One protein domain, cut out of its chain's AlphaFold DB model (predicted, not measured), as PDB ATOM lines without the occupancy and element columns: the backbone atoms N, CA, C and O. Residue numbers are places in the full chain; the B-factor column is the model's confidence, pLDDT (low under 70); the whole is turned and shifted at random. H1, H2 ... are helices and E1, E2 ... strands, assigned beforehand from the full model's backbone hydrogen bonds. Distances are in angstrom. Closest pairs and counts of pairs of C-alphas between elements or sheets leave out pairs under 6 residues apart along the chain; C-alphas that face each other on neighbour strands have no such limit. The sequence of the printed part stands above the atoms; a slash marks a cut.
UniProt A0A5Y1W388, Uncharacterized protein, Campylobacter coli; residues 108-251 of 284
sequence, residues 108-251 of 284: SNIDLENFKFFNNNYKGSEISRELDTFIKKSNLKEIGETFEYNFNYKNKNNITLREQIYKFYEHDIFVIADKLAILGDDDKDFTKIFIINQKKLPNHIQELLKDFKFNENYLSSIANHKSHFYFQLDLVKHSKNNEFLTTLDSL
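Overview. This is residues 108 to 251 of the 284 residues of an uncharacterized protein of Campylobacter coli (UniProt A0A5Y1W388). The body is built on a strongly twisted four-stranded sheet, E2, E5, E4 and E3, with a small ribbon of E1 and E6 whose strand E1 is beside E3. H3 covers E4, H1 stands by the end of E1 and the start of E3 with H4 next to it, and a long unnamed stretch, residues 224 to 244, joins H5 to E6. The printed part has 144 residues with five named helices and six named strands, in the order E1 H1 H2 E2 H3 E3 E4 E5 H4 H5 E6. Both sheets are antiparallel, and the class is mixed, helices and strands. The whole is compact, with a radius of gyration of the C-alphas of 14.8 A, and spans 42 by 32 by 30 A.

Arrangement. The larger sheet runs E2, residues 144 to 151, E5, residues 190 to 196, E4, residues 179 to 186, and E3, residues 173 to 176. E3, E4 and E5 form a meander, each strand the antiparallel neighbour of the one before, in two hairpins. Within hydrogen-bond range are N 174 of E3 and O 181 of E4 at 2.9 A, N 181 of E4 and O 174 of E3 at 2.8 A, N 184 of E4 and O 192 of E5 at 2.8 A, and N 151 of E2 and O 191 of E5 at 2.8 A. E2 bends by 53 degrees at residue 147. H3, residues 161 to 169, is on this sheet at a height of 9.9 A, over E4 and slantwise to it at 41 degrees on the local plane; it is only just not over E5 and E3, with 2 C-alphas on each. Its closest C-alphas to E4 are Arg 162 and Leu 183, 5.9 A. H2, residues 140 to 143, lies over E5 at a height of 7.9 A. H1, residues 122 to 136, only grazes the sheet with residues 128 to 135. H4, residues 203 to 208, is not on the sheet but touches H1, the closest C-alphas being Ile 127 and Leu 208, 6.6 A; they run opposite ways at a shallow tilt of 33 degrees, only just short of steep. H5, residues 218 to 223, is only just on the sheet, with 5 pairs of C-alphas within 10 A, and only grazes it. E1, residues 116 to 118, and E6, residues 245 to 247, are antiparallel, N 117 and O 246 being 2.8 A apart; the closest C-alphas of E1 and E3 are Lys 116 and Val 175, 4.8 A. Every O i to N i+4 pair is within hydrogen-bond range in H1, H4 and H5; in H3 4 of 5 are, and H2 is too short for such a pair.

Along the chain. E1 begins at C-alpha 116 at (27.501, -37.836, 10.180), and E6 ends at C-alpha 247 at (27.022, -39.346, 14.773). H1 is 21.4 A long, E4 21.2 A, E5 19.0 A, E2 17.7 A, H3 12.2 A and E3 10.0 A.

Size, cuts and confidence. The C-alphas farthest apart are those of His 204 and Phe 229, 43.4 A. The printed part has no cut. The link from H5 to E6 is long, with 21 residues. Mean pLDDT of the printed part is 73.7; 52 residues are under 70, among them 144 to 157 and 219 to 240.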
ATOM      1  N   SER A 108      35.996 -47.957   2.667       61.47
ATOM      2  CA  SER A 108      35.620 -49.309   3.110       61.47
ATOM      3  C   SER A 108      36.027 -49.647   4.553       61.47
ATOM      4  O   SER A 108      35.537 -50.628   5.104       61.47
ATOM      5  N   ASN A 109      36.912 -48.846   5.156       63.22
ATOM      6  CA  ASN A 109      37.373 -48.981   6.541       63.22
ATOM      7  C   ASN A 109      36.847 -47.854   7.450       63.22
ATOM      8  O   ASN A 109      37.317 -47.720   8.575       63.22
ATOM      9  N   ILE A 110      35.927 -47.010   6.969       67.06
ATOM     10  CA  ILE A 110      35.328 -45.951   7.781       67.06
ATOM     11  C   ILE A 110      34.251 -46.561   8.684       67.06
ATOM     12  O   ILE A 110      33.258 -47.100   8.197       67.06
ATOM     13  N   ASP A 111      34.428 -46.427   9.999       66.06
ATOM     14  CA  ASP A 111      33.433 -46.842  10.992       66.06
ATOM     15  C   ASP A 111      32.180 -45.951  10.959       66.06
ATOM     16  O   ASP A 111      32.252 -44.777  10.588       66.06
ATOM     17  N   LEU A 112      31.035 -46.481  11.409       66.88
ATOM     18  CA  LEU A 112      29.739 -45.775  11.433       66.88
ATOM     19  C   LEU A 112      29.779 -44.423  12.162       66.88
ATOM     20  O   LEU A 112      29.055 -43.510  11.781       66.88
ATOM     21  N   GLU A 113      30.647 -44.257  13.162       66.25
ATOM     22  CA  GLU A 113      30.832 -42.992  13.894       66.25
ATOM     23  C   GLU A 113      31.261 -41.817  12.998       66.25
ATOM     24  O   GLU A 113      31.057 -40.646  13.322       66.25
ATOM     25  N   ASN A 114      31.847 -42.123  11.846       72.12
ATOM     26  CA  ASN A 114      32.313 -41.144  10.882       72.12
ATOM     27  C   ASN A 114      31.239 -40.774   9.845       72.12
ATOM     28  O   ASN A 114      31.405 -39.800   9.102       72.12
ATOM     29  N   PHE A 115      30.148 -41.542   9.793       76.38
ATOM     30  CA  PHE A 115      28.937 -41.169   9.082       76.38
ATOM     31  C   PHE A 115      28.215 -40.163   9.966       76.38
ATOM     32  O   PHE A 115      27.801 -40.454  11.091       76.38
ATOM     33  N   LYS A 116      28.132 -38.934   9.471       81.94
ATOM     34  CA  LYS A 116      27.501 -37.836  10.180       81.94
ATOM     35  C   LYS A 116      26.124 -37.573   9.615       81.94
ATOM     36  O   LYS A 116      25.920 -37.589   8.409       81.94
ATOM     37  N   PHE A 117      25.194 -37.265  10.489       86.06
ATOM     38  CA  PHE A 117      23.788 -37.111  10.173       86.06
ATOM     39  C   PHE A 117      23.334 -35.724  10.583       86.06
ATOM     40  O   PHE A 117      23.865 -35.168  11.540       86.06
ATOM     41  N   PHE A 118      22.365 -35.144   9.885       88.69
ATOM     42  CA  PHE A 118      21.780 -33.890  10.346       88.69
ATOM     43  C   PHE A 118      21.105 -34.103  11.696       88.69
ATOM     44  O   PHE A 118      20.384 -35.082  11.884       88.69
ATOM     45  N   ASN A 119      21.345 -33.178  12.624       86.50
ATOM     46  CA  ASN A 119      20.756 -33.227  13.957       86.50
ATOM     47  C   ASN A 119      19.226 -33.315  13.889       86.50
ATOM     48  O   ASN A 119      18.595 -32.642  13.080       86.50
ATOM     49  N   ASN A 120      18.610 -34.018  14.839       81.06
ATOM     50  CA  ASN A 120      17.145 -34.114  14.953       81.06
ATOM     51  C   ASN A 120      16.483 -32.832  15.507       81.06
ATOM     52  O   ASN A 120      15.427 -32.884  16.136       81.06
ATOM     53  N   ASN A 121      17.131 -31.677  15.342       84.06
ATOM     54  CA  ASN A 121      16.523 -30.384  15.621       84.06
ATOM     55  C   ASN A 121      15.708 -29.919  14.403       84.06
ATOM     56  O   ASN A 121      15.812 -30.488  13.318       84.06
ATOM     57  N   TYR A 122      14.919 -28.855  14.574       85.75
ATOM     58  CA  TYR A 122      14.049 -28.331  13.514       85.75
ATOM     59  C   TYR A 122      14.781 -28.134  12.173       85.75
ATOM     60  O   TYR A 122      14.305 -28.602  11.142       85.75
ATOM     61  N   LYS A 123      15.974 -27.520  12.198       87.50
ATOM     62  CA  LYS A 123      16.768 -27.231  10.993       87.50
ATOM     63  C   LYS A 123      17.287 -28.506  10.321       87.50
ATOM     64  O   LYS A 123      17.201 -28.627   9.105       87.50
ATOM     65  N   GLY A 124      17.824 -29.456  11.084       88.06
ATOM     66  CA  GLY A 124      18.353 -30.696  10.520       88.06
ATOM     67  C   GLY A 124      17.255 -31.605   9.969       88.06
ATOM     68  O   GLY A 124      17.400 -32.112   8.861       88.06
ATOM     69  N   SER A 125      16.114 -31.715  10.656       87.12
ATOM     70  CA  SER A 125      14.944 -32.440  10.140       87.12
ATOM     71  C   SER A 125      14.373 -31.811   8.865       87.12
ATOM     72  O   SER A 125      13.957 -32.528   7.955       87.12
ATOM     73  N   GLU A 126      14.359 -30.478   8.769       91.88
ATOM     74  CA  GLU A 126      13.962 -29.777   7.545       91.88
ATOM     75  C   GLU A 126      14.915 -30.086   6.383       91.88
ATOM     76  O   GLU A 126      14.451 -30.451   5.301       91.88
ATOM     77  N   ILE A 127      16.229 -30.010   6.620       91.56
ATOM     78  CA  ILE A 127      17.250 -30.329   5.617       91.56
ATOM     79  C   ILE A 127      17.089 -31.766   5.109       91.56
ATOM     80  O   ILE A 127      17.010 -31.965   3.895       91.56
ATOM     81  N   SER A 128      16.996 -32.756   6.003       89.62
ATOM     82  CA  SER A 128      16.848 -34.164   5.610       89.62
ATOM     83  C   SER A 128      15.587 -34.392   4.778       89.62
ATOM     84  O   SER A 128      15.647 -35.026   3.726       89.62
ATOM     85  N   ARG A 129      14.454 -33.802   5.181       90.81
ATOM     86  CA  ARG A 129      13.180 -33.905   4.451       90.81
ATOM     87  C   ARG A 129      13.260 -33.312   3.042       90.81
ATOM     88  O   ARG A 129      12.756 -33.918   2.089       90.81
ATOM     89  N   GLU A 130      13.839 -32.122   2.900       93.69
ATOM     90  CA  GLU A 130      13.975 -31.450   1.602       93.69
ATOM     91  C   GLU A 130      14.928 -32.210   0.672       93.69
ATOM     92  O   GLU A 130      14.604 -32.434  -0.498       93.69
ATOM     93  N   LEU A 131      16.064 -32.672   1.201       90.94
ATOM     94  CA  LEU A 131      17.029 -33.460   0.441       90.94
ATOM     95  C   LEU A 131      16.428 -34.794  -0.028       90.94
ATOM     96  O   LEU A 131      16.515 -35.109  -1.215       90.94
ATOM     97  N   ASP A 132      15.744 -35.535   0.847       88.44
ATOM     98  CA  ASP A 132      15.060 -36.784   0.488       88.44
ATOM     99  C   ASP A 132      14.027 -36.576  -0.620       88.44
ATOM    100  O   ASP A 132      13.935 -37.357  -1.571       88.44
ATOM    101  N   THR A 133      13.234 -35.508  -0.501       90.69
ATOM    102  CA  THR A 133      12.200 -35.171  -1.484       90.69
ATOM    103  C   THR A 133      12.814 -34.863  -2.845       90.69
ATOM    104  O   THR A 133      12.279 -35.286  -3.874       90.69
ATOM    105  N   PHE A 134      13.929 -34.134  -2.857       89.19
ATOM    106  CA  PHE A 134      14.672 -33.826  -4.071       89.19
ATOM    107  C   PHE A 134      15.269 -35.088  -4.704       89.19
ATOM    108  O   PHE A 134      15.078 -35.326  -5.897       89.19
ATOM    109  N   ILE A 135      15.934 -35.935  -3.918       85.19
ATOM    110  CA  ILE A 135      16.616 -37.134  -4.418       85.19
ATOM    111  C   ILE A 135      15.648 -38.174  -4.960       85.19
ATOM    112  O   ILE A 135      15.893 -38.704  -6.039       85.19
ATOM    113  N   LYS A 136      14.507 -38.402  -4.298       84.75
ATOM    114  CA  LYS A 136      13.459 -39.312  -4.800       84.75
ATOM    115  C   LYS A 136      12.943 -38.929  -6.192       84.75
ATOM    116  O   LYS A 136      12.395 -39.773  -6.892       84.75
ATOM    117  N   LYS A 137      13.098 -37.662  -6.588       87.94
ATOM    118  CA  LYS A 137      12.680 -37.126  -7.891       87.94
ATOM    119  C   LYS A 137      13.840 -36.945  -8.873       87.94
ATOM    120  O   LYS A 137      13.602 -36.527 -10.002       87.94
ATOM    121  N   SER A 138      15.072 -37.220  -8.454       84.44
ATOM    122  CA  SER A 138      16.277 -36.912  -9.218       84.44
ATOM    123  C   SER A 138      16.958 -38.170  -9.736       84.44
ATOM    124  O   SER A 138      16.969 -39.214  -9.087       84.44
ATOM    125  N   ASN A 139      17.613 -38.055 -10.888       82.44
ATOM    126  CA  ASN A 139      18.548 -39.070 -11.345       82.44
ATOM    127  C   ASN A 139      19.889 -38.884 -10.617       82.44
ATOM    128  O   ASN A 139      20.601 -37.910 -10.863       82.44
ATOM    129  N   LEU A 140      20.255 -39.826  -9.739       75.88
ATOM    130  CA  LEU A 140      21.489 -39.765  -8.938       75.88
ATOM    131  C   LEU A 140      22.750 -39.541  -9.785       75.88
ATOM    132  O   LEU A 140      23.669 -38.847  -9.350       75.88
ATOM    133  N   LYS A 141      22.782 -40.070 -11.014       72.94
ATOM    134  CA  LYS A 141      23.913 -39.889 -11.937       72.94
ATOM    135  C   LYS A 141      24.033 -38.465 -12.476       72.94
ATOM    136  O   LYS A 141      25.123 -38.061 -12.861       72.94
ATOM    137  N   GLU A 142      22.933 -37.720 -12.514       74.38
ATOM    138  CA  GLU A 142      22.894 -36.342 -13.011       74.38
ATOM    139  C   GLU A 142      23.192 -35.329 -11.906       74.38
ATOM    140  O   GLU A 142      23.877 -34.338 -12.160       74.38
ATOM    141  N   ILE A 143      22.717 -35.575 -10.680       74.00
ATOM    142  CA  ILE A 143      22.904 -34.665  -9.534       74.00
ATOM    143  C   ILE A 143      24.185 -34.946  -8.733       74.00
ATOM    144  O   ILE A 143      24.642 -34.094  -7.968       74.00
ATOM    145  N   GLY A 144      24.798 -36.113  -8.931       64.38
ATOM    146  CA  GLY A 144      26.103 -36.449  -8.378       64.38
ATOM    147  C   GLY A 144      27.268 -35.847  -9.170       64.38
ATOM    148  O   GLY A 144      27.171 -35.564 -10.369       64.38
ATOM    149  N   GLU A 145      28.395 -35.662  -8.491       61.06
ATOM    150  CA  GLU A 145      29.705 -35.872  -9.111       61.06
ATOM    151  C   GLU A 145      30.021 -37.337  -8.838       61.06
ATOM    152  O   GLU A 145      30.274 -37.720  -7.699       61.06
ATOM    153  N   THR A 146      29.828 -38.178  -9.850       52.41
ATOM    154  CA  THR A 146      29.613 -39.621  -9.697       52.41
ATOM    155  C   THR A 146      30.899 -40.348  -9.301       52.41
ATOM    156  O   THR A 146      31.538 -41.023 -10.105       52.41
ATOM    157  N   PHE A 147      31.297 -40.206  -8.043       57.50
ATOM    158  CA  PHE A 147      32.150 -41.171  -7.376       57.50
ATOM    159  C   PHE A 147      31.231 -42.260  -6.841       57.50
ATOM    160  O   PHE A 147      30.558 -42.060  -5.837       57.50
ATOM    161  N   GLU A 148      31.149 -43.367  -7.577       59.81
ATOM    162  CA  GLU A 148      30.479 -44.584  -7.126       59.81
ATOM    163  C   GLU A 148      31.480 -45.398  -6.307       59.81
ATOM    164  O   GLU A 148      32.488 -45.873  -6.836       59.81
ATOM    165  N   TYR A 149      31.204 -45.550  -5.014       63.62
ATOM    166  CA  TYR A 149      31.967 -46.433  -4.133       63.62
ATOM    167  C   TYR A 149      31.139 -47.666  -3.820       63.62
ATOM    168  O   TYR A 149      30.069 -47.531  -3.237       63.62
ATOM    169  N   ASN A 150      31.638 -48.852  -4.163       60.06
ATOM    170  CA  ASN A 150      30.960 -50.107  -3.857       60.06
ATOM    171  C   ASN A 150      31.428 -50.644  -2.503       60.06
ATOM    172  O   ASN A 150      32.616 -50.914  -2.313       60.06
ATOM    173  N   PHE A 151      30.486 -50.849  -1.592       58.75
ATOM    174  CA  PHE A 151      30.707 -51.534  -0.328       58.75
ATOM    175  C   PHE A 151      30.181 -52.950  -0.422       58.75
ATOM    176  O   PHE A 151      28.984 -53.158  -0.602       58.75
ATOM    177  N   ASN A 152      31.068 -53.912  -0.200       60.97
ATOM    178  CA  ASN A 152      30.680 -55.278   0.124       60.97
ATOM    179  C   ASN A 152      30.564 -55.419   1.650       60.97
ATOM    180  O   ASN A 152      31.322 -56.161   2.273       60.97
ATOM    181  N   TYR A 153      29.702 -54.604   2.266       62.34
ATOM    182  CA  TYR A 153      29.447 -54.676   3.701       62.34
ATOM    183  C   TYR A 153      28.173 -55.471   3.946       62.34
ATOM    184  O   TYR A 153      27.086 -55.058   3.541       62.34
ATOM    185  N   LYS A 154      28.326 -56.578   4.665       65.06
ATOM    186  CA  LYS A 154      27.239 -57.335   5.272       65.06
ATOM    187  C   LYS A 154      27.633 -57.645   6.702       65.06
ATOM    188  O   LYS A 154      28.713 -58.191   6.935       65.06
ATOM    189  N   ASN A 155      26.771 -57.299   7.652       60.66
ATOM    190  CA  ASN A 155      26.974 -57.728   9.033       60.66
ATOM    191  C   ASN A 155      26.732 -59.247   9.172       60.66
ATOM    192  O   ASN A 155      26.335 -59.920   8.216       60.66
ATOM    193  N   LYS A 156      26.931 -59.806  10.373       64.75
ATOM    194  CA  LYS A 156      26.707 -61.243  10.634       64.75
ATOM    195  C   LYS A 156      25.276 -61.713  10.326       64.75
ATOM    196  O   LYS A 156      25.065 -62.894  10.073       64.75
ATOM    197  N   ASN A 157      24.316 -60.789  10.293       66.69
ATOM    198  CA  ASN A 157      22.914 -61.032   9.959       66.69
ATOM    199  C   ASN A 157      22.600 -60.806   8.467       66.69
ATOM    200  O   ASN A 157      21.429 -60.755   8.098       66.69
ATOM    201  N   ASN A 158      23.621 -60.676   7.609       71.06
ATOM    202  CA  ASN A 158      23.498 -60.456   6.164       71.06
ATOM    203  C   ASN A 158      22.752 -59.153   5.792       71.06
ATOM    204  O   ASN A 158      22.162 -59.071   4.719       71.06
ATOM    205  N   ILE A 159      22.792 -58.147   6.674       73.12
ATOM    206  CA  ILE A 159      22.210 -56.814   6.463       73.12
ATOM    207  C   ILE A 159      23.276 -55.892   5.864       73.12
ATOM    208  O   ILE A 159      24.414 -55.864   6.344       73.12
ATOM    209  N   THR A 160      22.899 -55.139   4.835       74.94
ATOM    210  CA  THR A 160      23.751 -54.154   4.159       74.94
ATOM    211  C   THR A 160      23.968 -52.890   4.998       74.94
ATOM    212  O   THR A 160      23.219 -52.592   5.931       74.94
ATOM    213  N   LEU A 161      24.982 -52.093   4.645       73.88
ATOM    214  CA  LEU A 161      25.288 -50.832   5.335       73.88
ATOM    215  C   LEU A 161      24.110 -49.851   5.245       73.88
ATOM    216  O   LEU A 161      23.770 -49.185   6.223       73.88
ATOM    217  N   ARG A 162      23.462 -49.800   4.077       78.75
ATOM    218  CA  ARG A 162      22.277 -48.973   3.853       78.75
ATOM    219  C   ARG A 162      21.113 -49.374   4.743       78.75
ATOM    220  O   ARG A 162      20.569 -48.517   5.428       78.75
ATOM    221  N   GLU A 163      20.755 -50.656   4.769       77.50
ATOM    222  CA  GLU A 163      19.664 -51.151   5.620       77.50
ATOM    223  C   GLU A 163      19.935 -50.871   7.102       77.50
ATOM    224  O   GLU A 163      19.025 -50.501   7.847       77.50
ATOM    225  N   GLN A 164      21.195 -50.996   7.528       74.31
ATOM    226  CA  GLN A 164      21.596 -50.674   8.889       74.31
ATOM    227  C   GLN A 164      21.423 -49.185   9.202       74.31
ATOM    228  O   GLN A 164      20.812 -48.864  10.216       74.31
ATOM    229  N   ILE A 165      21.910 -48.278   8.353       76.00
ATOM    230  CA  ILE A 165      21.768 -46.829   8.568       76.00
ATOM    231  C   ILE A 165      20.294 -46.407   8.513       76.00
ATOM    232  O   ILE A 165      19.823 -45.699   9.407       76.00
ATOM    233  N   TYR A 166      19.544 -46.897   7.523       78.69
ATOM    234  CA  TYR A 166      18.131 -46.564   7.337       78.69
ATOM    235  C   TYR A 166      17.279 -46.963   8.549       78.69
ATOM    236  O   TYR A 166      16.370 -46.230   8.928       78.69
ATOM    237  N   LYS A 167      17.610 -48.075   9.221       76.50
ATOM    238  CA  LYS A 167      16.934 -48.515  10.453       76.50
ATOM    239  C   LYS A 167      16.990 -47.483  11.592       76.50
ATOM    240  O   LYS A 167      16.099 -47.492  12.437       76.50
ATOM    241  N   PHE A 168      18.024 -46.642  11.649       73.56
ATOM    242  CA  PHE A 168      18.259 -45.720  12.770       73.56
ATOM    243  C   PHE A 168      18.082 -44.244  12.406       73.56
ATOM    244  O   PHE A 168      17.713 -43.453  13.272       73.56
ATOM    245  N   TYR A 169      18.354 -43.871  11.155       76.38
ATOM    246  CA  TYR A 169      18.282 -42.481  10.706       76.38
ATOM    247  C   TYR A 169      17.100 -42.189   9.773       76.38
ATOM    248  O   TYR A 169      16.795 -41.024   9.550       76.38
ATOM    249  N   GLU A 170      16.427 -43.216   9.241       79.38
ATOM    250  CA  GLU A 170      15.256 -43.101   8.346       79.38
ATOM    251  C   GLU A 170      15.476 -42.264   7.066       79.38
ATOM    252  O   GLU A 170      14.536 -42.017   6.309       79.38
ATOM    253  N   HIS A 171      16.720 -41.876   6.785       82.50
ATOM    254  CA  HIS A 171      17.138 -41.145   5.596       82.50
ATOM    255  C   HIS A 171      18.373 -41.816   4.986       82.50
ATOM    256  O   HIS A 171      19.266 -42.277   5.700       82.50
ATOM    257  N   ASP A 172      18.457 -41.828   3.656       77.81
ATOM    258  CA  ASP A 172      19.594 -42.401   2.915       77.81
ATOM    259  C   ASP A 172      20.776 -41.417   2.782       77.81
ATOM    260  O   ASP A 172      21.823 -41.756   2.225       77.81
ATOM    261  N   ILE A 173      20.599 -40.184   3.261       85.31
ATOM    262  CA  ILE A 173      21.486 -39.047   3.012       85.31
ATOM    263  C   ILE A 173      22.252 -38.707   4.274       85.31
ATOM    264  O   ILE A 173      21.668 -38.504   5.330       85.31
ATOM    265  N   PHE A 174      23.560 -38.577   4.160       84.50
ATOM    266  CA  PHE A 174      24.442 -38.324   5.289       84.50
ATOM    267  C   PHE A 174      25.619 -37.456   4.845       84.50
ATOM    268  O   PHE A 174      25.729 -37.041   3.688       84.50
ATOM    269  N   VAL A 175      26.501 -37.146   5.786       85.06
ATOM    270  CA  VAL A 175      27.724 -36.391   5.565       85.06
ATOM    271  C   VAL A 175      28.928 -37.259   5.889       85.06
ATOM    272  O   VAL A 175      29.026 -37.843   6.966       85.06
ATOM    273  N   ILE A 176      29.881 -37.291   4.966       78.62
ATOM    274  CA  ILE A 176      31.177 -37.946   5.136       78.62
ATOM    275  C   ILE A 176      32.261 -37.003   4.623       78.62
ATOM    276  O   ILE A 176      32.094 -36.378   3.578       78.62
ATOM    277  N   ALA A 177      33.332 -36.817   5.399       75.88
ATOM    278  CA  ALA A 177      34.411 -35.863   5.105       75.88
ATOM    279  C   ALA A 177      33.925 -34.468   4.621       75.88
ATOM    280  O   ALA A 177      34.477 -33.900   3.675       75.88
ATOM    281  N   ASP A 178      32.883 -33.924   5.274       79.25
ATOM    282  CA  ASP A 178      32.222 -32.650   4.934       79.25
ATOM    283  C   ASP A 178      31.666 -32.588   3.490       79.25
ATOM    284  O   ASP A 178      31.646 -31.531   2.857       79.25
ATOM    285  N   LYS A 179      31.185 -33.714   2.953       84.38
ATOM    286  CA  LYS A 179      30.373 -33.781   1.729       84.38
ATOM    287  C   LYS A 179      29.048 -34.476   1.979       84.38
ATOM    288  O   LYS A 179      28.999 -35.433   2.742       84.38
ATOM    289  N   LEU A 180      28.005 -34.029   1.275       87.44
ATOM    290  CA  LEU A 180      26.751 -34.778   1.216       87.44
ATOM    291  C   LEU A 180      26.944 -36.052   0.405       87.44
ATOM    292  O   LEU A 180      27.468 -36.017  -0.713       87.44
ATOM    293  N   ALA A 181      26.460 -37.143   0.971       84.94
ATOM    294  CA  ALA A 181      26.533 -38.472   0.419       84.94
ATOM    295  C   ALA A 181      25.167 -39.157   0.508       84.94
ATOM    296  O   ALA A 181      24.374 -38.856   1.397       84.94
ATOM    297  N   ILE A 182      24.898 -40.070  -0.423       84.94
ATOM    298  CA  ILE A 182      23.681 -40.888  -0.467       84.94
ATOM    299  C   ILE A 182      24.091 -42.350  -0.539       84.94
ATOM    300  O   ILE A 182      24.986 -42.690  -1.315       84.94
ATOM    301  N   LEU A 183      23.409 -43.205   0.218       78.31
ATOM    302  CA  LEU A 183      23.473 -44.653   0.047       78.31
ATOM    303  C   LEU A 183      22.470 -45.081  -1.029       78.31
ATOM    304  O   LEU A 183      21.264 -44.948  -0.848       78.31
ATOM    305  N   GLY A 184      22.958 -45.580  -2.159       72.56
ATOM    306  CA  GLY A 184      22.139 -46.275  -3.147       72.56
ATOM    307  C   GLY A 184      22.364 -47.782  -3.108       72.56
ATOM    308  O   GLY A 184      23.358 -48.258  -2.557       72.56
ATOM    309  N   ASP A 185      21.460 -48.528  -3.734       65.50
ATOM    310  CA  ASP A 185      21.622 -49.966  -3.945       65.50
ATOM    311  C   ASP A 185      22.264 -50.243  -5.307       65.50
ATOM    312  O   ASP A 185      21.957 -49.576  -6.300       65.50
ATOM    313  N   ASP A 186      23.099 -51.279  -5.364       62.00
ATOM    314  CA  ASP A 186      23.367 -52.022  -6.595       62.00
ATOM    315  C   ASP A 186      23.105 -53.499  -6.310       62.00
ATOM    316  O   ASP A 186      23.655 -54.041  -5.353       62.00
ATOM    317  N   ASP A 187      22.220 -54.115  -7.095       56.25
ATOM    318  CA  ASP A 187      21.949 -55.557  -7.123       56.25
ATOM    319  C   ASP A 187      22.140 -56.297  -5.776       56.25
ATOM    320  O   ASP A 187      23.107 -57.025  -5.600       56.25
ATOM    321  N   LYS A 188      21.193 -56.126  -4.837       58.16
ATOM    322  CA  LYS A 188      20.941 -56.890  -3.580       58.16
ATOM    323  C   LYS A 188      22.081 -57.107  -2.565       58.16
ATOM    324  O   LYS A 188      21.773 -57.421  -1.420       58.16
ATOM    325  N   ASP A 189      23.345 -56.931  -2.926       61.38
ATOM    326  CA  ASP A 189      24.491 -57.328  -2.105       61.38
ATOM    327  C   ASP A 189      25.480 -56.186  -1.840       61.38
ATOM    328  O   ASP A 189      26.368 -56.347  -0.999       61.38
ATOM    329  N   PHE A 190      25.323 -55.034  -2.503       61.25
ATOM    330  CA  PHE A 190      26.259 -53.917  -2.397       61.25
ATOM    331  C   PHE A 190      25.563 -52.599  -2.070       61.25
ATOM    332  O   PHE A 190      24.528 -52.250  -2.638       61.25
ATOM    333  N   THR A 191      26.189 -51.822  -1.187       70.81
ATOM    334  CA  THR A 191      25.815 -50.423  -0.964       70.81
ATOM    335  C   THR A 191      26.719 -49.524  -1.795       70.81
ATOM    336  O   THR A 191      27.944 -49.632  -1.722       70.81
ATOM    337  N   LYS A 192      26.125 -48.623  -2.576       75.62
ATOM    338  CA  LYS A 192      26.830 -47.564  -3.296       75.62
ATOM    339  C   LYS A 192      26.796 -46.268  -2.509       75.62
ATOM    340  O   LYS A 192      25.721 -45.846  -2.105       75.62
ATOM    341  N   ILE A 193      27.930 -45.590  -2.352       76.88
ATOM    342  CA  ILE A 193      27.926 -44.179  -1.936       76.88
ATOM    343  C   ILE A 193      27.982 -43.294  -3.174       76.88
ATOM    344  O   ILE A 193      28.879 -43.460  -3.996       76.88
ATOM    345  N   PHE A 194      27.063 -42.333  -3.259       80.75
ATOM    346  CA  PHE A 194      27.068 -41.250  -4.241       80.75
ATOM    347  C   PHE A 194      27.366 -39.923  -3.556       80.75
ATOM    348  O   PHE A 194      26.692 -39.571  -2.592       80.75
ATOM    349  N   ILE A 195      28.323 -39.156  -4.080       82.81
ATOM    350  CA  ILE A 195      28.605 -37.800  -3.594       82.81
ATOM    351  C   ILE A 195      27.758 -36.793  -4.359       82.81
ATOM    352  O   ILE A 195      27.839 -36.679  -5.584       82.81
ATOM    353  N   ILE A 196      26.936 -36.047  -3.626       85.50
ATOM    354  CA  ILE A 196      26.047 -35.050  -4.217       85.50
ATOM    355  C   ILE A 196      26.857 -33.802  -4.543       85.50
ATOM    356  O   ILE A 196      27.575 -33.279  -3.687       85.50
ATOM    357  N   ASN A 197      26.688 -33.270  -5.752       84.81
ATOM    358  CA  ASN A 197      27.191 -31.944  -6.067       84.81
ATOM    359  C   ASN A 197      26.249 -30.891  -5.466       84.81
ATOM    360  O   ASN A 197      25.140 -30.683  -5.957       84.81
ATOM    361  N   GLN A 198      26.705 -30.193  -4.424       85.12
ATOM    362  CA  GLN A 198      25.894 -29.195  -3.717       85.12
ATOM    363  C   GLN A 198      25.426 -28.051  -4.633       85.12
ATOM    364  O   GLN A 198      24.344 -27.513  -4.423       85.12
ATOM    365  N   LYS A 199      26.184 -27.721  -5.689       85.25
ATOM    366  CA  LYS A 199      25.817 -26.676  -6.661       85.25
ATOM    367  C   LYS A 199      24.647 -27.082  -7.563       85.25
ATOM    368  O   LYS A 199      24.040 -26.219  -8.184       85.25
ATOM    369  N   LYS A 200      24.345 -28.383  -7.656       87.69
ATOM    370  CA  LYS A 200      23.204 -28.921  -8.417       87.69
ATOM    371  C   LYS A 200      21.931 -29.042  -7.576       87.69
ATOM    372  O   LYS A 200      20.896 -29.445  -8.102       87.69
ATOM    373  N   LEU A 201      21.991 -28.722  -6.281       89.38
ATOM    374  CA  LEU A 201      20.809 -28.699  -5.428       89.38
ATOM    375  C   LEU A 201      19.903 -27.514  -5.801       89.38
ATOM    376  O   LEU A 201      20.401 -26.486  -6.255       89.38
ATOM    377  N   PRO A 202      18.584 -27.598  -5.581       91.44
ATOM    378  CA  PRO A 202      17.696 -26.447  -5.695       91.44
ATOM    379  C   PRO A 202      18.124 -25.297  -4.771       91.44
ATOM    380  O   PRO A 202      18.603 -25.540  -3.662       91.44
ATOM    381  N   ASN A 203      17.893 -24.049  -5.194       93.88
ATOM    382  CA  ASN A 203      18.317 -22.855  -4.448       93.88
ATOM    383  C   ASN A 203      17.832 -22.847  -2.994       93.88
ATOM    384  O   ASN A 203      18.589 -22.485  -2.102       93.88
ATOM    385  N   HIS A 204      16.596 -23.285  -2.731       94.06
ATOM    386  CA  HIS A 204      16.069 -23.314  -1.365       94.06
ATOM    387  C   HIS A 204      16.830 -24.299  -0.467       94.06
ATOM    388  O   HIS A 204      17.056 -24.000   0.699       94.06
ATOM    389  N   ILE A 205      17.296 -25.431  -1.007       92.75
ATOM    390  CA  ILE A 205      18.129 -26.391  -0.269       92.75
ATOM    391  C   ILE A 205      19.542 -25.836  -0.068       92.75
ATOM    392  O   ILE A 205      20.112 -25.985   1.011       92.75
ATOM    393  N   GLN A 206      20.107 -25.164  -1.077       92.75
ATOM    394  CA  GLN A 206      21.405 -24.495  -0.931       92.75
ATOM    395  C   GLN A 206      21.369 -23.444   0.188       92.75
ATOM    396  O   GLN A 206      22.289 -23.388   0.999       92.75
ATOM    397  N   GLU A 207      20.280 -22.680   0.296       93.56
ATOM    398  CA  GLU A 207      20.079 -21.709   1.378       93.56
ATOM    399  C   GLU A 207      19.984 -22.362   2.763       93.56
ATOM    400  O   GLU A 207      20.548 -21.837   3.724       93.56
ATOM    401  N   LEU A 208      19.338 -23.528   2.887       92.94
ATOM    402  CA  LEU A 208      19.324 -24.284   4.149       92.94
ATOM    403  C   LEU A 208      20.732 -24.734   4.570       92.94
ATOM    404  O   LEU A 208      21.032 -24.836   5.763       92.94
ATOM    405  N   LEU A 209      21.597 -24.979   3.585       91.06
ATOM    406  CA  LEU A 209      22.967 -25.449   3.758       91.06
ATOM    407  C   LEU A 209      24.010 -24.323   3.758       91.06
ATOM    408  O   LEU A 209      25.198 -24.620   3.828       91.06
ATOM    409  N   LYS A 210      23.621 -23.047   3.703       90.44
ATOM    410  CA  LYS A 210      24.573 -21.930   3.551       90.44
ATOM    411  C   LYS A 210      25.614 -21.819   4.668       90.44
ATOM    412  O   LYS A 210      26.713 -21.321   4.442       90.44
ATOM    413  N   ASP A 211      25.269 -22.298   5.862       87.69
ATOM    414  CA  ASP A 211      26.163 -22.300   7.023       87.69
ATOM    415  C   ASP A 211      27.095 -23.529   7.039       87.69
ATOM    416  O   ASP A 211      28.053 -23.575   7.813       87.69
ATOM    417  N   PHE A 212      26.849 -24.518   6.169       86.94
ATOM    418  CA  PHE A 212      27.715 -25.681   6.016       86.94
ATOM    419  C   PHE A 212      28.937 -25.337   5.172       86.94
ATOM    420  O   PHE A 212      28.853 -24.823   4.057       86.94
ATOM    421  N   LYS A 213      30.106 -25.719   5.676       85.50
ATOM    422  CA  LYS A 213      31.364 -25.651   4.936       85.50
ATOM    423  C   LYS A 213      31.616 -27.001   4.291       85.50
ATOM    424  O   LYS A 213      32.035 -27.939   4.967       85.50
ATOM    425  N   PHE A 214      31.353 -27.093   2.992       82.88
ATOM    426  CA  PHE A 214      31.637 -28.302   2.230       82.88
ATOM    427  C   PHE A 214      33.103 -28.373   1.823       82.88
ATOM    428  O   PHE A 214      33.721 -27.377   1.450       82.88
ATOM    429  N   ASN A 215      33.650 -29.578   1.858       77.06
ATOM    430  CA  ASN A 215      35.020 -29.825   1.449       77.06
ATOM    431  C   ASN A 215      35.150 -29.791  -0.078       77.06
ATOM    432  O   ASN A 215      34.559 -30.616  -0.766       77.06
ATOM    433  N   GLU A 216      35.922 -28.860  -0.632       74.62
ATOM    434  CA  GLU A 216      36.135 -28.774  -2.085       74.62
ATOM    435  C   GLU A 216      37.029 -29.903  -2.623       74.62
ATOM    436  O   GLU A 216      36.859 -30.332  -3.758       74.62
ATOM    437  N   ASN A 217      37.908 -30.460  -1.786       72.75
ATOM    438  CA  ASN A 217      38.891 -31.485  -2.144       72.75
ATOM    439  C   ASN A 217      38.577 -32.836  -1.483       72.75
ATOM    440  O   ASN A 217      39.463 -33.491  -0.931       72.75
ATOM    441  N   TYR A 218      37.313 -33.261  -1.557       73.50
ATOM    442  CA  TYR A 218      36.795 -34.472  -0.907       73.50
ATOM    443  C   TYR A 218      37.683 -35.709  -1.091       73.50
ATOM    444  O   TYR A 218      38.100 -36.321  -0.108       73.50
ATOM    445  N   LEU A 219      38.034 -36.033  -2.344       69.12
ATOM    446  CA  LEU A 219      38.900 -37.173  -2.650       69.12
ATOM    447  C   LEU A 219      40.252 -37.084  -1.948       69.12
ATOM    448  O   LEU A 219      40.732 -38.085  -1.434       69.12
ATOM    449  N   SER A 220      40.867 -35.897  -1.925       68.31
ATOM    450  CA  SER A 220      42.150 -35.695  -1.246       68.31
ATOM    451  C   SER A 220      42.004 -35.915   0.250       68.31
ATOM    452  O   SER A 220      42.848 -36.558   0.852       68.31
ATOM    453  N   SER A 221      40.934 -35.408   0.861       68.75
ATOM    454  CA  SER A 221      40.726 -35.571   2.298       68.75
ATOM    455  C   SER A 221      40.544 -37.025   2.687       68.75
ATOM    456  O   SER A 221      41.161 -37.459   3.645       68.75
ATOM    457  N   ILE A 222      39.792 -37.799   1.907       66.25
ATOM    458  CA  ILE A 222      39.658 -39.233   2.169       66.25
ATOM    459  C   ILE A 222      40.960 -39.983   1.863       66.25
ATOM    460  O   ILE A 222      41.308 -40.908   2.590       66.25
ATOM    461  N   ALA A 223      41.710 -39.581   0.835       60.81
ATOM    462  CA  ALA A 223      42.981 -40.204   0.463       60.81
ATOM    463  C   ALA A 223      44.148 -39.872   1.422       60.81
ATOM    464  O   ALA A 223      45.065 -40.671   1.563       60.81
ATOM    465  N   ASN A 224      44.134 -38.726   2.109       56.47
ATOM    466  CA  ASN A 224      45.292 -38.217   2.862       56.47
ATOM    467  C   ASN A 224      45.534 -38.859   4.236       56.47
ATOM    468  O   ASN A 224      46.503 -38.502   4.910       56.47
ATOM    469  N   HIS A 225      44.704 -39.805   4.666       55.28
ATOM    470  CA  HIS A 225      44.873 -40.452   5.964       55.28
ATOM    471  C   HIS A 225      45.973 -41.532   5.901       55.28
ATOM    472  O   HIS A 225      45.966 -42.414   5.041       55.28
ATOM    473  N   LYS A 226      46.992 -41.381   6.768       51.03
ATOM    474  CA  LYS A 226      48.333 -41.989   6.657       51.03
ATOM    475  C   LYS A 226      48.294 -43.514   6.511       51.03
ATOM    476  O   LYS A 226      48.059 -44.245   7.463       51.03
ATOM    477  N   SER A 227      48.687 -43.991   5.333       44.00
ATOM    478  CA  SER A 227      48.711 -45.411   4.955       44.00
ATOM    479  C   SER A 227      49.744 -46.284   5.691       44.00
ATOM    480  O   SER A 227      49.732 -47.500   5.508       44.00
ATOM    481  N   HIS A 228      50.641 -45.701   6.495       43.44
ATOM    482  CA  HIS A 228      51.820 -46.401   7.027       43.44
ATOM    483  C   HIS A 228      51.807 -46.716   8.528       43.44
ATOM    484  O   HIS A 228      52.683 -47.438   8.991       43.44
ATOM    485  N   PHE A 229      50.816 -46.256   9.291       37.94
ATOM    486  CA  PHE A 229      50.663 -46.651  10.691       37.94
ATOM    487  C   PHE A 229      49.182 -46.774  11.002       37.94
ATOM    488  O   PHE A 229      48.514 -45.771  11.194       37.94
ATOM    489  N   TYR A 230      48.707 -48.018  11.057       38.12
ATOM    490  CA  TYR A 230      47.355 -48.391  11.451       38.12
ATOM    491  C   TYR A 230      46.235 -47.803  10.578       38.12
ATOM    492  O   TYR A 230      45.865 -46.642  10.690       38.12
ATOM    493  N   PHE A 231      45.529 -48.692   9.872       37.84
ATOM    494  CA  PHE A 231      44.131 -48.476   9.456       37.84
ATOM    495  C   PHE A 231      43.208 -48.017  10.610       37.84
ATOM    496  O   PHE A 231      42.070 -47.650  10.364       37.84
ATOM    497  N   GLN A 232      43.681 -48.062  11.860       37.69
ATOM    498  CA  GLN A 232      42.923 -47.824  13.085       37.69
ATOM    499  C   GLN A 232      43.098 -46.421  13.681       37.69
ATOM    500  O   GLN A 232      42.493 -46.147  14.711       37.69
ATOM    501  N   LEU A 233      43.929 -45.540  13.111       39.22
ATOM    502  CA  LEU A 233      44.160 -44.224  13.710       39.22
ATOM    503  C   LEU A 233      43.921 -43.094  12.705       39.22
ATOM    504  O   LEU A 233      44.784 -42.746  11.905       39.22
ATOM    505  N   ASP A 234      42.743 -42.490  12.886       44.75
ATOM    506  CA  ASP A 234      42.367 -41.124  12.508       44.75
ATOM    507  C   ASP A 234      41.721 -40.959  11.123       44.75
ATOM    508  O   ASP A 234      42.311 -40.364  10.222       44.75
ATOM    509  N   LEU A 235      40.492 -41.480  10.950       47.09
ATOM    510  CA  LEU A 235      39.815 -41.484   9.645       47.09
ATOM    511  C   LEU A 235      38.820 -40.343   9.357       47.09
ATOM    512  O   LEU A 235      38.749 -39.987   8.191       47.09
ATOM    513  N   VAL A 236      38.096 -39.697  10.290       46.12
ATOM    514  CA  VAL A 236      37.196 -38.558   9.916       46.12
ATOM    515  C   VAL A 236      37.031 -37.493  11.024       46.12
ATOM    516  O   VAL A 236      35.937 -36.984  11.281       46.12
ATOM    517  N   LYS A 237      38.108 -37.057  11.691       47.44
ATOM    518  CA  LYS A 237      38.021 -36.005  12.734       47.44
ATOM    519  C   LYS A 237      38.281 -34.573  12.240       47.44
ATOM    520  O   LYS A 237      38.942 -33.780  12.905       47.44
ATOM    521  N   HIS A 238      37.730 -34.197  11.082       50.62
ATOM    522  CA  HIS A 238      37.982 -32.871  10.479       50.62
ATOM    523  C   HIS A 238      36.749 -32.049  10.124       50.62
ATOM    524  O   HIS A 238      36.854 -31.063   9.399       50.62
ATOM    525  N   SER A 239      35.584 -32.411  10.646       56.69
ATOM    526  CA  SER A 239      34.369 -31.728  10.227       56.69
ATOM    527  C   SER A 239      34.215 -30.361  10.898       56.69
ATOM    528  O   SER A 239      34.162 -30.245  12.124       56.69
ATOM    529  N   LYS A 240      34.144 -29.310  10.069       66.19
ATOM    530  CA  LYS A 240      33.815 -27.937  10.504       66.19
ATOM    531  C   LYS A 240      32.311 -27.745  10.740       66.19
ATOM    532  O   LYS A 240      31.909 -26.689  11.206       66.19
ATOM    533  N   ASN A 241      31.511 -28.770  10.446       77.25
ATOM    534  CA  ASN A 241      30.048 -28.768  10.515       77.25
ATOM    535  C   ASN A 241      29.496 -29.448  11.787       77.25
ATOM    536  O   ASN A 241      28.320 -29.798  11.829       77.25
ATOM    537  N   ASN A 242      30.329 -29.662  12.815       75.88
ATOM    538  CA  ASN A 242      29.969 -30.416  14.029       75.88
ATOM    539  C   ASN A 242      28.722 -29.892  14.759       75.88
ATOM    540  O   ASN A 242      28.046 -30.663  15.422       75.88
ATOM    541  N   GLU A 243      28.407 -28.602  14.662       79.00
ATOM    542  CA  GLU A 243      27.226 -28.029  15.323       79.00
ATOM    543  C   GLU A 243      25.898 -28.413  14.648       79.00
ATOM    544  O   GLU A 243      24.845 -28.396  15.286       79.00
ATOM    545  N   PHE A 244      25.941 -28.802  13.371       84.00
ATOM    546  CA  PHE A 244      24.764 -29.202  12.597       84.00
ATOM    547  C   PHE A 244      24.615 -30.715  12.460       84.00
ATOM    548  O   PHE A 244      23.578 -31.193  11.987       84.00
ATOM    549  N   LEU A 245      25.664 -31.446  12.834       85.06
ATOM    550  CA  LEU A 245      25.810 -32.858  12.560       85.06
ATOM    551  C   LEU A 245      26.003 -33.675  13.835       85.06
ATOM    552  O   LEU A 245      26.744 -33.293  14.737       85.06
ATOM    553  N   THR A 246      25.403 -34.853  13.851       81.81
ATOM    554  CA  THR A 246      25.461 -35.842  14.924       81.81
ATOM    555  C   THR A 246      26.021 -37.149  14.367       81.81
ATOM    556  O   THR A 246      25.972 -37.376  13.159       81.81
ATOM    557  N   THR A 247      26.606 -38.002  15.202       75.69
ATOM    558  CA  THR A 247      27.022 -39.346  14.773       75.69
ATOM    559  C   THR A 247      25.854 -40.319  14.911       75.69
ATOM    560  O   THR A 247      24.879 -40.021  15.612       75.69
ATOM    561  N   LEU A 248      25.941 -41.486  14.260       68.00
ATOM    562  CA  LEU A 248      24.898 -42.513  14.381       68.00
ATOM    563  C   LEU A 248      24.657 -42.897  15.848       68.00
ATOM    564  O   LEU A 248      23.516 -43.018  16.279       68.00
ATOM    565  N   ASP A 249      25.734 -43.001  16.628       60.78
ATOM    566  CA  ASP A 249      25.693 -43.441  18.027       60.78
ATOM    567  C   ASP A 249      24.895 -42.498  18.941       60.78
ATOM    568  O   ASP A 249      24.333 -42.918  19.953       60.78
ATOM    569  N   SER A 250      24.792 -41.219  18.572       65.44
ATOM    570  CA  SER A 250      23.994 -40.221  19.294       65.44
ATOM    571  C   SER A 250      22.496 -40.246  18.958       65.44
ATOM    572  O   SER A 250      21.693 -39.672  19.701       65.44
ATOM    573  N   LEU A 251      22.078 -40.934  17.891       60.78
ATOM    574  CA  LEU A 251      20.676 -41.092  17.498       60.78
ATOM    575  C   LEU A 251      20.025 -42.262  18.275       60.78
ATOM    576  O   LEU A 251      19.770 -43.305  17.705       60.78
TER     577      LEU A 251